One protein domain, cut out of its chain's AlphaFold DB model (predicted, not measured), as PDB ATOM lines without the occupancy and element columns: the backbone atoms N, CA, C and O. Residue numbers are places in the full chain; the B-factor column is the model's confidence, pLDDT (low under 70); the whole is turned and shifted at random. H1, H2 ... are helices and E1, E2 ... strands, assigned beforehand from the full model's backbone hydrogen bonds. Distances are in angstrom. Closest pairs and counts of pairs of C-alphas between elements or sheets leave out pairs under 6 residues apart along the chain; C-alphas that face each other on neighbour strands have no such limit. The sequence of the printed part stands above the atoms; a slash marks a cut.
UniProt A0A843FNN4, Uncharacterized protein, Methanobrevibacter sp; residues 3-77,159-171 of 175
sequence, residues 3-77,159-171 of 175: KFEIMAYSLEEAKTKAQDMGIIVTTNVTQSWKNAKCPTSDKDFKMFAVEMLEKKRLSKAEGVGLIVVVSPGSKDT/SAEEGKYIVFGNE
ATOM      1  N   LYS A   3     259.137 296.988 287.146       89.19
ATOM      2  CA  LYS A   3     259.337 296.039 288.246       89.19
ATOM      3  C   LYS A   3     257.996 295.882 288.958       89.19
ATOM      4  O   LYS A   3     257.396 296.885 289.332       89.19
ATOM      5  N   PHE A   4     257.576 294.646 289.168       89.50
ATOM      6  CA  PHE A   4     256.384 294.282 289.921       89.50
ATOM      7  C   PHE A   4     256.778 293.370 291.075       89.50
ATOM      8  O   PHE A   4     257.578 292.449 290.902       89.50
ATOM      9  N   GLU A   5     256.211 293.622 292.249       92.69
ATOM     10  CA  GLU A   5     256.277 292.696 293.375       92.69
ATOM     11  C   GLU A   5     254.955 291.934 293.430       92.69
ATOM     12  O   GLU A   5     253.885 292.537 293.459       92.69
ATOM     13  N   ILE A   6     255.033 290.607 293.384       92.81
ATOM     14  CA  ILE A   6     253.880 289.718 293.307       92.81
ATOM     15  C   ILE A   6     253.916 288.786 294.511       92.81
ATOM     16  O   ILE A   6     254.903 288.077 294.725       92.81
ATOM     17  N   MET A   7     252.820 288.775 295.263       93.12
ATOM     18  CA  MET A   7     252.555 287.778 296.294       93.12
ATOM     19  C   MET A   7     251.755 286.633 295.671       93.12
ATOM     20  O   MET A   7     250.775 286.865 294.953       93.12
ATOM     21  N   ALA A   8     252.216 285.398 295.858       91.69
ATOM     22  CA  ALA A   8     251.565 284.219 295.290       91.69
ATOM     23  C   ALA A   8     251.912 282.952 296.071       91.69
ATOM     24  O   ALA A   8     253.007 282.825 296.615       91.69
ATOM     25  N   TYR A   9     251.031 281.956 296.042       88.62
ATOM     26  CA  TYR A   9     251.285 280.658 296.673       88.62
ATOM     27  C   TYR A   9     252.223 279.770 295.845       88.62
ATOM     28  O   TYR A   9     252.637 278.699 296.287       88.62
ATOM     29  N   SER A  10     252.573 280.186 294.622       91.06
ATOM     30  CA  SER A  10     253.554 279.485 293.794       91.06
ATOM     31  C   SER A  10     254.173 280.335 292.701       91.06
ATOM     32  O   SER A  10     253.645 281.372 292.306       91.06
ATOM     33  N   LEU A  11     255.250 279.802 292.120       90.06
ATOM     34  CA  LEU A  11     255.901 280.398 290.961       90.06
ATOM     35  C   LEU A  11     254.978 280.472 289.736       90.06
ATOM     36  O   LEU A  11     255.043 281.448 289.001       90.06
ATOM     37  N   GLU A  12     254.151 279.456 289.488       90.75
ATOM     38  CA  GLU A  12     253.239 279.450 288.334       90.75
ATOM     39  C   GLU A  12     252.170 280.527 288.466       90.75
ATOM     40  O   GLU A  12     251.960 281.300 287.541       90.75
ATOM     41  N   GLU A  13     251.566 280.635 289.647       90.88
ATOM     42  CA  GLU A  13     250.585 281.678 289.939       90.88
ATOM     43  C   GLU A  13     251.209 283.077 289.830       90.88
ATOM     44  O   GLU A  13     250.602 283.980 289.257       90.88
ATOM     45  N   ALA A  14     252.452 283.250 290.292       92.19
ATOM     46  CA  ALA A  14     253.178 284.504 290.118       92.19
ATOM     47  C   ALA A  14     253.406 284.852 288.635       92.19
ATOM     48  O   ALA A  14     253.331 286.021 288.263       92.19
ATOM     49  N   LYS A  15     253.660 283.852 287.776       91.81
ATOM     50  CA  LYS A  15     253.788 284.056 286.324       91.81
ATOM     51  C   LYS A  15     252.459 284.451 285.682       91.81
ATOM     52  O   LYS A  15     252.466 285.339 284.839       91.81
ATOM     53  N   THR A  16     251.346 283.839 286.088       92.38
ATOM     54  CA  THR A  16     250.010 284.211 285.594       92.38
ATOM     55  C   THR A  16     249.665 285.646 285.986       92.38
ATOM     56  O   THR A  16     249.351 286.448 285.115       92.38
ATOM     57  N   LYS A  17     249.851 286.018 287.263       92.62
ATOM     58  CA  LYS A  17     249.644 287.401 287.730       92.62
ATOM     59  C   LYS A  17     250.518 288.400 286.965       92.62
ATOM     60  O   LYS A  17     250.064 289.484 286.623       92.62
ATOM     61  N   ALA A  18     251.767 288.040 286.663       89.69
ATOM     62  CA  ALA A  18     252.646 288.878 285.851       89.69
ATOM     63  C   ALA A  18     252.157 289.045 284.407       89.69
ATOM     64  O   ALA A  18     252.275 290.134 283.846       89.69
ATOM     65  N   GLN A  19     251.598 287.986 283.818       88.88
ATOM     66  CA  GLN A  19     251.024 288.028 282.477       88.88
ATOM     67  C   GLN A  19     249.798 288.946 282.423       88.88
ATOM     68  O   GLN A  19     249.695 289.738 281.487       88.88
ATOM     69  N   ASP A  20     248.935 288.912 283.443       88.62
ATOM     70  CA  ASP A  20     247.798 289.836 283.577       88.62
ATOM     71  C   ASP A  20     248.262 291.299 283.720       88.62
ATOM     72  O   ASP A  20     247.591 292.222 283.266       88.62
ATOM     73  N   MET A  21     249.454 291.514 284.288       87.50
ATOM     74  CA  MET A  21     250.131 292.818 284.360       87.50
ATOM     75  C   MET A  21     250.917 293.180 283.082       87.50
ATOM     76  O   MET A  21     251.645 294.174 283.070       87.50
ATOM     77  N   GLY A  22     250.800 292.388 282.012       86.06
ATOM     78  CA  GLY A  22     251.395 292.676 280.703       86.06
ATOM     79  C   GLY A  22     252.831 292.178 280.500       86.06
ATOM     80  O   GLY A  22     253.457 292.545 279.505       86.06
ATOM     81  N   ILE A  23     253.371 291.345 281.400       87.75
ATOM     82  CA  ILE A  23     254.713 290.754 281.262       87.75
ATOM     83  C   ILE A  23     254.645 289.225 281.224       87.75
ATOM     84  O   ILE A  23     254.354 288.562 282.218       87.75
ATOM     85  N   ILE A  24     255.050 288.641 280.097       89.25
ATOM     86  CA  ILE A  24     255.247 287.197 279.961       89.25
ATOM     87  C   ILE A  24     256.619 286.828 280.531       89.25
ATOM     88  O   ILE A  24     257.673 287.170 279.987       89.25
ATOM     89  N   VAL A  25     256.617 286.104 281.647       89.31
ATOM     90  CA  VAL A  25     257.846 285.653 282.306       89.31
ATOM     91  C   VAL A  25     258.444 284.458 281.567       89.31
ATOM     92  O   VAL A  25     257.874 283.368 281.562       89.31
ATOM     93  N   THR A  26     259.648 284.623 281.026       87.62
ATOM     94  CA  THR A  26     260.334 283.563 280.264       87.62
ATOM     95  C   THR A  26     261.278 282.731 281.116       87.62
ATOM     96  O   THR A  26     261.352 281.515 280.955       87.62
ATOM     97  N   THR A  27     262.029 283.357 282.024       90.62
ATOM     98  CA  THR A  27     263.089 282.674 282.778       90.62
ATOM     99  C   THR A  27     263.113 283.099 284.244       90.62
ATOM    100  O   THR A  27     262.946 284.271 284.580       90.62
ATOM    101  N   ASN A  28     263.369 282.127 285.121       92.81
ATOM    102  CA  ASN A  28     263.656 282.352 286.534       92.81
ATOM    103  C   ASN A  28     265.165 282.590 286.730       92.81
ATOM    104  O   ASN A  28     265.977 281.737 286.372       92.81
ATOM    105  N   VAL A  29     265.536 283.738 287.302       93.75
ATOM    106  CA  VAL A  29     266.936 284.158 287.523       93.75
ATOM    107  C   VAL A  29     267.324 284.237 289.003       93.75
ATOM    108  O   VAL A  29     268.322 284.860 289.358       93.75
ATOM    109  N   THR A  30     266.590 283.544 289.878       92.62
ATOM    110  CA  THR A  30     266.821 283.542 291.337       92.62
ATOM    111  C   THR A  30     268.260 283.187 291.722       92.62
ATOM    112  O   THR A  30     268.826 283.824 292.601       92.62
ATOM    113  N   GLN A  31     268.889 282.206 291.064       90.75
ATOM    114  CA  GLN A  31     270.279 281.838 291.374       90.75
ATOM    115  C   GLN A  31     271.268 282.950 291.010       90.75
ATOM    116  O   GLN A  31     272.194 283.229 291.761       90.75
ATOM    117  N   SER A  32     271.049 283.635 289.883       91.31
ATOM    118  CA  SER A  32     271.873 284.787 289.506       91.31
ATOM    119  C   SER A  32     271.686 285.949 290.484       91.31
ATOM    120  O   SER A  32     272.663 286.595 290.845       91.31
ATOM    121  N   TRP A  33     270.463 286.155 290.978       93.75
ATOM    122  CA  TRP A  33     270.165 287.146 292.015       93.75
ATOM    123  C   TRP A  33     270.855 286.824 293.350       93.75
ATOM    124  O   TRP A  33     271.466 287.704 293.953       93.75
ATOM    125  N   LYS A  34     270.851 285.552 293.775       91.00
ATOM    126  CA  LYS A  34     271.583 285.093 294.969       91.00
ATOM    127  C   LYS A  34     273.094 285.277 294.830       91.00
ATOM    128  O   LYS A  34     273.733 285.786 295.745       91.00
ATOM    129  N   ASN A  35     273.657 284.934 293.672       91.38
ATOM    130  CA  ASN A  35     275.086 285.114 293.395       91.38
ATOM    131  C   ASN A  35     275.497 286.595 293.389       91.38
ATOM    132  O   ASN A  35     276.605 286.925 293.803       91.38
ATOM    133  N   ALA A  36     274.588 287.492 292.995       88.81
ATOM    134  CA  ALA A  36     274.762 288.941 293.088       88.81
ATOM    135  C   ALA A  36     274.572 289.499 294.517       88.81
ATOM    136  O   ALA A  36     274.507 290.711 294.693       88.81
ATOM    137  N   LYS A  37     274.495 288.631 295.540       89.69
ATOM    138  CA  LYS A  37     274.252 288.969 296.955       89.69
ATOM    139  C   LYS A  37     272.876 289.583 297.226       89.69
ATOM    140  O   LYS A  37     272.740 290.417 298.115       89.69
ATOM    141  N   CYS A  38     271.857 289.133 296.496       87.38
ATOM    142  CA  CYS A  38     270.460 289.508 296.711       87.38
ATOM    143  C   CYS A  38     270.245 291.036 296.723       87.38
ATOM    144  O   CYS A  38     269.783 291.570 297.731       87.38
ATOM    145  N   PRO A  39     270.573 291.762 295.638       86.06
ATOM    146  CA  PRO A  39     270.372 293.205 295.588       86.06
ATOM    147  C   PRO A  39     268.889 293.532 295.807       86.06
ATOM    148  O   PRO A  39     268.029 293.056 295.062       86.06
ATOM    149  N   THR A  40     268.589 294.307 296.850       77.50
ATOM    150  CA  THR A  40     267.227 294.727 297.227       77.50
ATOM    151  C   THR A  40     267.010 296.229 297.102       77.50
ATOM    152  O   THR A  40     265.866 296.655 296.951       77.50
ATOM    153  N   SER A  41     268.081 297.031 297.132       85.00
ATOM    154  CA  SER A  41     267.994 298.472 296.897       85.00
ATOM    155  C   SER A  41     267.571 298.741 295.451       85.00
ATOM    156  O   SER A  41     267.944 298.003 294.535       85.00
ATOM    157  N   ASP A  42     266.808 299.808 295.212       83.56
ATOM    158  CA  ASP A  42     266.314 300.104 293.862       83.56
ATOM    159  C   ASP A  42     267.442 300.342 292.852       83.56
ATOM    160  O   ASP A  42     267.301 299.999 291.679       83.56
ATOM    161  N   LYS A  43     268.573 300.906 293.289       87.12
ATOM    162  CA  LYS A  43     269.728 301.147 292.418       87.12
ATOM    163  C   LYS A  43     270.424 299.837 292.050       87.12
ATOM    164  O   LYS A  43     270.622 299.573 290.864       87.12
ATOM    165  N   ASP A  44     270.734 299.007 293.043       87.56
ATOM    166  CA  ASP A  44     271.462 297.753 292.826       87.56
ATOM    167  C   ASP A  44     270.596 296.743 292.068       87.56
ATOM    168  O   ASP A  44     271.074 296.042 291.174       87.56
ATOM    169  N   PHE A  45     269.291 296.714 292.360       89.56
ATOM    170  CA  PHE A  45     268.349 295.864 291.645       89.56
ATOM    171  C   PHE A  45     268.194 296.292 290.183       89.56
ATOM    172  O   PHE A  45     268.158 295.433 289.306       89.56
ATOM    173  N   LYS A  46     268.142 297.600 289.889       89.75
ATOM    174  CA  LYS A  46     268.107 298.092 288.501       89.75
ATOM    175  C   LYS A  46     269.354 297.678 287.725       89.75
ATOM    176  O   LYS A  46     269.216 297.205 286.601       89.75
ATOM    177  N   MET A  47     270.543 297.810 288.318       89.69
ATOM    178  CA  MET A  47     271.792 297.370 287.684       89.69
ATOM    179  C   MET A  47     271.759 295.870 287.370       89.69
ATOM    180  O   MET A  47     271.995 295.472 286.231       89.69
ATOM    181  N   PHE A  48     271.361 295.054 288.348       92.31
ATOM    182  CA  PHE A  48     271.179 293.615 288.167       92.31
ATOM    183  C   PHE A  48     270.153 293.284 287.070       92.31
ATOM    184  O   PHE A  48     270.382 292.406 286.237       92.31
ATOM    185  N   ALA A  49     269.016 293.982 287.049       89.81
ATOM    186  CA  ALA A  49     267.947 293.742 286.092       89.81
ATOM    187  C   ALA A  49     268.385 294.041 284.650       89.81
ATOM    188  O   ALA A  49     268.073 293.257 283.752       89.81
ATOM    189  N   VAL A  50     269.137 295.129 284.426       90.19
ATOM    190  CA  VAL A  50     269.702 295.463 283.104       90.19
ATOM    191  C   VAL A  50     270.667 294.370 282.651       90.19
ATOM    192  O   VAL A  50     270.485 293.811 281.569       90.19
ATOM    193  N   GLU A  51     271.622 293.992 283.506       91.12
ATOM    194  CA  GLU A  51     272.613 292.954 283.197       91.12
ATOM    195  C   GLU A  51     271.942 291.613 282.851       91.12
ATOM    196  O   GLU A  51     272.315 290.935 281.890       91.12
ATOM    197  N   MET A  52     270.906 291.224 283.599       91.44
ATOM    198  CA  MET A  52     270.191 289.969 283.355       91.44
ATOM    199  C   MET A  52     269.360 289.994 282.073       91.44
ATOM    200  O   MET A  52     269.325 288.982 281.365       91.44
ATOM    201  N   LEU A  53     268.711 291.116 281.747       89.25
ATOM    202  CA  LEU A  53     268.001 291.256 280.474       89.25
ATOM    203  C   LEU A  53     268.969 291.193 279.289       89.25
ATOM    204  O   LEU A  53     268.680 290.504 278.313       89.25
ATOM    205  N   GLU A  54     270.135 291.833 279.374       89.38
ATOM    206  CA  GLU A  54     271.170 291.754 278.336       89.38
ATOM    207  C   GLU A  54     271.720 290.335 278.182       89.38
ATOM    208  O   GLU A  54     271.727 289.782 277.078       89.38
ATOM    209  N   LYS A  55     272.088 289.689 279.295       89.94
ATOM    210  CA  LYS A  55     272.604 288.313 279.309       89.94
ATOM    211  C   LYS A  55     271.617 287.308 278.718       89.94
ATOM    212  O   LYS A  55     272.025 286.311 278.124       89.94
ATOM    213  N   LYS A  56     270.315 287.555 278.881       88.38
ATOM    214  CA  LYS A  56     269.240 286.731 278.312       88.38
ATOM    215  C   LYS A  56     268.774 287.195 276.933       88.38
ATOM    216  O   LYS A  56     267.882 286.565 276.378       88.38
ATOM    217  N   ARG A  57     269.406 288.223 276.353       86.19
ATOM    218  CA  ARG A  57     269.062 288.813 275.046       86.19
ATOM    219  C   ARG A  57     267.618 289.336 274.983       86.19
ATOM    220  O   ARG A  57     266.991 289.314 273.931       86.19
ATOM    221  N   LEU A  58     267.107 289.818 276.113       84.56
ATOM    222  CA  LEU A  58     265.760 290.373 276.291       84.56
ATOM    223  C   LEU A  58     265.760 291.903 276.419       84.56
ATOM    224  O   LEU A  58     264.715 292.503 276.643       84.56
ATOM    225  N   SER A  59     266.911 292.558 276.258       78.69
ATOM    226  CA  SER A  59     267.048 294.014 276.412       78.69
ATOM    227  C   SER A  59     266.172 294.835 275.459       78.69
ATOM    228  O   SER A  59     265.815 295.958 275.801       78.69
ATOM    229  N   LYS A  60     265.791 294.277 274.303       78.75
ATOM    230  CA  LYS A  60     264.883 294.889 273.312       78.75
ATOM    231  C   LYS A  60     263.531 294.171 273.193       78.75
ATOM    232  O   LYS A  60     262.742 294.514 272.324       78.75
ATOM    233  N   ALA A  61     263.295 293.136 274.000       81.19
ATOM    234  CA  ALA A  61     262.068 292.351 273.938       81.19
ATOM    235  C   ALA A  61     261.000 292.996 274.824       81.19
ATOM    236  O   ALA A  61     261.154 293.059 276.043       81.19
ATOM    237  N   GLU A  62     259.935 293.474 274.198       85.38
ATOM    238  CA  GLU A  62     258.795 294.099 274.858       85.38
ATOM    239  C   GLU A  62     257.757 293.073 275.324       85.38
ATOM    240  O   GLU A  62     257.541 292.045 274.679       85.38
ATOM    241  N   GLY A  63     257.113 293.339 276.462       83.88
ATOM    242  CA  GLY A  63     256.119 292.446 277.069       83.88
ATOM    243  C   GLY A  63     256.704 291.129 277.591       83.88
ATOM    244  O   GLY A  63     255.960 290.209 277.929       83.88
ATOM    245  N   VAL A  64     258.034 291.019 277.659       88.38
ATOM    246  CA  VAL A  64     258.755 289.831 278.120       88.38
ATOM    247  C   VAL A  64     259.636 290.195 279.306       88.38
ATOM    248  O   VAL A  64     260.312 291.225 279.321       88.38
ATOM    249  N   GLY A  65     259.643 289.328 280.316       91.31
ATOM    250  CA  GLY A  65     260.378 289.578 281.546       91.31
ATOM    251  C   GLY A  65     260.987 288.344 282.183       91.31
ATOM    252  O   GLY A  65     260.858 287.204 281.724       91.31
ATOM    253  N   LEU A  66     261.676 288.615 283.279       92.88
ATOM    254  CA  LEU A  66     262.343 287.660 284.142       92.88
ATOM    255  C   LEU A  66     261.706 287.706 285.529       92.88
ATOM    256  O   LEU A  66     261.115 288.709 285.926       92.88
ATOM    257  N   ILE A  67     261.846 286.609 286.270       94.38
ATOM    258  CA  ILE A  67     261.341 286.498 287.640       94.38
ATOM    259  C   ILE A  67     262.455 286.118 288.610       94.38
ATOM    260  O   ILE A  67     263.308 285.274 288.319       94.38
ATOM    261  N   VAL A  68     262.409 286.725 289.788       94.75
ATOM    262  CA  VAL A  68     263.213 286.388 290.960       94.75
ATOM    263  C   VAL A  68     262.272 285.928 292.063       94.75
ATOM    264  O   VAL A  68     261.278 286.585 292.361       94.75
ATOM    265  N   VAL A  69     262.597 284.797 292.677       94.62
ATOM    266  CA  VAL A  69     261.917 284.289 293.868       94.62
ATOM    267  C   VAL A  69     262.669 284.824 295.083       94.62
ATOM    268  O   VAL A  69     263.775 284.367 295.369       94.62
ATOM    269  N   VAL A  70     262.091 285.809 295.771       92.12
ATOM    270  CA  VAL A  70     262.665 286.377 297.003       92.12
ATOM    271  C   VAL A  70     262.427 285.411 298.157       92.12
ATOM    272  O   VAL A  70     263.369 285.009 298.836       92.12
ATOM    273  N   SER A  71     261.177 284.974 298.312       91.75
ATOM    274  CA  SER A  71     260.779 283.862 299.173       91.75
ATOM    275  C   SER A  71     259.820 282.950 298.399       91.75
ATOM    276  O   SER A  71     258.924 283.452 297.716       91.75
ATOM    277  N   PRO A  72     260.018 281.622 298.417       89.62
ATOM    278  CA  PRO A  72     259.103 280.708 297.749       89.62
ATOM    279  C   PRO A  72     257.769 280.664 298.499       89.62
ATOM    280  O   PRO A  72     257.756 280.592 299.720       89.62
ATOM    281  N   GLY A  73     256.661 280.690 297.760       88.94
ATOM    282  CA  GLY A  73     255.341 280.405 298.310       88.94
ATOM    283  C   GLY A  73     255.104 278.907 298.429       88.94
ATOM    284  O   GLY A  73     255.786 278.097 297.792       88.94
ATOM    285  N   SER A  74     254.107 278.555 299.227       86.94
ATOM    286  CA  SER A  74     253.683 277.183 299.466       86.94
ATOM    287  C   SER A  74     252.183 277.075 299.217       86.94
ATOM    288  O   SER A  74     251.380 277.671 299.932       86.94
ATOM    289  N   LYS A  75     251.794 276.324 298.179       84.50
ATOM    290  CA  LYS A  75     250.380 276.054 297.885       84.50
ATOM    291  C   LYS A  75     249.768 275.203 298.985       84.50
ATOM    292  O   LYS A  75     250.397 274.274 299.493       84.50
ATOM    293  N   ASP A  76     248.493 275.449 299.262       82.19
ATOM    294  CA  ASP A  76     247.719 274.497 300.037       82.19
ATOM    295  C   ASP A  76     247.550 273.191 299.250       82.19
ATOM    296  O   ASP A  76     247.049 273.172 298.126       82.19
ATOM    297  N   THR A  77     247.994 272.089 299.845       82.25
ATOM    298  CA  THR A  77     247.895 270.741 299.274       82.25
ATOM    299  C   THR A  77     246.685 269.972 299.802       82.25
ATOM    300  O   THR A  77     246.417 268.849 299.361       82.25
ATOM    301  N   SER A 159     250.888 275.630 306.737       79.81
ATOM    302  CA  SER A 159     252.070 275.730 305.884       79.81
ATOM    303  C   SER A 159     251.800 276.358 304.513       79.81
ATOM    304  O   SER A 159     252.709 276.368 303.686       79.81
ATOM    305  N   ALA A 160     250.556 276.745 304.203       85.19
ATOM    306  CA  ALA A 160     250.228 277.422 302.957       85.19
ATOM    307  C   ALA A 160     250.437 278.924 303.152       85.19
ATOM    308  O   ALA A 160     249.712 279.571 303.904       85.19
ATOM    309  N   GLU A 161     251.436 279.469 302.475       88.38
ATOM    310  CA  GLU A 161     251.856 280.857 302.629       88.38
ATOM    311  C   GLU A 161     252.208 281.460 301.273       88.38
ATOM    312  O   GLU A 161     252.727 280.780 300.379       88.38
ATOM    313  N   GLU A 162     251.901 282.742 301.108       90.06
ATOM    314  CA  GLU A 162     252.302 283.470 299.915       90.06
ATOM    315  C   GLU A 162     253.798 283.778 299.975       90.06
ATOM    316  O   GLU A 162     254.308 284.373 300.926       90.06
ATOM    317  N   GLY A 163     254.504 283.397 298.919       92.12
ATOM    318  CA  GLY A 163     255.873 283.816 298.686       92.12
ATOM    319  C   GLY A 163     255.925 285.181 298.025       92.12
ATOM    320  O   GLY A 163     254.957 285.633 297.408       92.12
ATOM    321  N   LYS A 164     257.097 285.808 298.099       95.25
ATOM    322  CA  LYS A 164     257.388 287.072 297.433       95.25
ATOM    323  C   LYS A 164     258.185 286.828 296.157       95.25
ATOM    324  O   LYS A 164     259.291 286.279 296.177       95.25
ATOM    325  N   TYR A 165     257.648 287.320 295.050       94.69
ATOM    326  CA  TYR A 165     258.250 287.242 293.728       94.69
ATOM    327  C   TYR A 165     258.472 288.649 293.184       94.69
ATOM    328  O   TYR A 165     257.631 289.527 293.354       94.69
ATOM    329  N   ILE A 166     259.600 288.873 292.516       93.88
ATOM    330  CA  ILE A 166     259.861 290.118 291.793       93.88
ATOM    331  C   ILE A 166     259.923 289.791 290.311       93.88
ATOM    332  O   ILE A 166     260.763 288.998 289.883       93.88
ATOM    333  N   VAL A 167     259.049 290.414 289.531       93.25
ATOM    334  CA  VAL A 167     259.042 290.317 288.072       93.25
ATOM    335  C   VAL A 167     259.533 291.624 287.487       93.25
ATOM    336  O   VAL A 167     259.142 292.698 287.935       93.25
ATOM    337  N   PHE A 168     260.404 291.546 286.488       92.62
ATOM    338  CA  PHE A 168     260.905 292.726 285.800       92.62
ATOM    339  C   PHE A 168     261.112 292.459 284.315       92.62
ATOM    340  O   PHE A 168     261.467 291.354 283.907       92.62
ATOM    341  N   GLY A 169     260.900 293.483 283.502       90.00
ATOM    342  CA  GLY A 169     261.000 293.381 282.054       90.00
ATOM    343  C   GLY A 169     260.750 294.716 281.374       90.00
ATOM    344  O   GLY A 169     260.505 295.739 282.029       90.00
ATOM    345  N   ASN A 170     260.831 294.705 280.052       85.00
ATOM    346  CA  ASN A 170     260.388 295.836 279.254       85.00
ATOM    347  C   ASN A 170     258.901 295.671 278.965       85.00
ATOM    348  O   ASN A 170     258.425 294.567 278.705       85.00
ATOM    349  N   GLU A 171     258.162 296.763 279.089       71.12
ATOM    350  CA  GLU A 171     256.731 296.767 278.818       71.12
ATOM    351  C   GLU A 171     256.486 296.642 277.313       71.12
ATOM    352  O   GLU A 171     257.395 296.869 276.518       71.12
TER     353      GLU A 171
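What this domain is: This is residues 3 to 77 and 159 to 171 of the 175 residues of an uncharacterized protein of Methanobrevibacter sp (UniProt A0A843FNN4). A strongly twisted sheet of four strands curls round H1 on one face, while H2 and H3 pack on its other face: three layers, with the sheet between helices. The printed part has 88 residues, with named elements in the order E1 H1 E2 H2 H3 E3 E4; the sheet runs E1 E4 E3 E2, mixed. The class is mixed, helices and strands; the whole is compact, with a radius of gyration of the C-alphas of 12.6 A and spans of 38 by 28 by 18 A.

How they stand to each other: Start at edge strand E1, residues 3 to 8, antiparallel to its neighbour E4, residues 163 to 170; N 4 and O 167, 2.8 A apart, are within hydrogen-bond range. Next comes H1, residues 11 to 20, on the sheet; its closest C-alphas with E1 are those of Ala 14 and Ala 8, 5.4 A. Edge strand E2, residues 24 to 28, is parallel to its neighbour E3, residues 64 to 71, with N 65 and O 24 at 2.9 A. E3 and E4 are antiparallel neighbours, with N 68 and O 166 at 2.8 A. E1, H1, E2 form a split strand-helix-strand unit, with E4 and E3 between its strands; its crossover is right-handed. On the opposite face from H1, find H2, residues 30 to 35, and H3, residues 42 to 55, at heights over the sheet of 5.8 A and 9.9 A. The closest C-alphas of H2 and E3 are those of Thr 30 and Val 68, 4.6 A; those of H3 and E4 are Ala 49 and Phe 168, 7.1 A. E2, H2 H3, E3 form a strand-helix-strand unit of parallel neighbour strands, also right-handed. In H1, H2 and H3 every O i to N i+4 pair is within hydrogen-bond range.

Where its parts are: Find C-alpha 3 at (259.337, 296.039, 288.246), where E1 begins. H3 runs 19.8 A from C-alpha 42 at (266.314, 300.104, 293.862); E3 spans 22.0 A. E4 spans 23.3 A, ending at (260.388, 295.836, 279.254).

The domain as a whole: The two C-alphas farthest apart, Lys 60 and Ser 159, stand at 39.9 A. Residues 78 to 158 are not printed; C-alphas 77 and 159 are 9.3 A apart across this cut. Of the links printed whole, none is long. No printed residue has a pLDDT under 70.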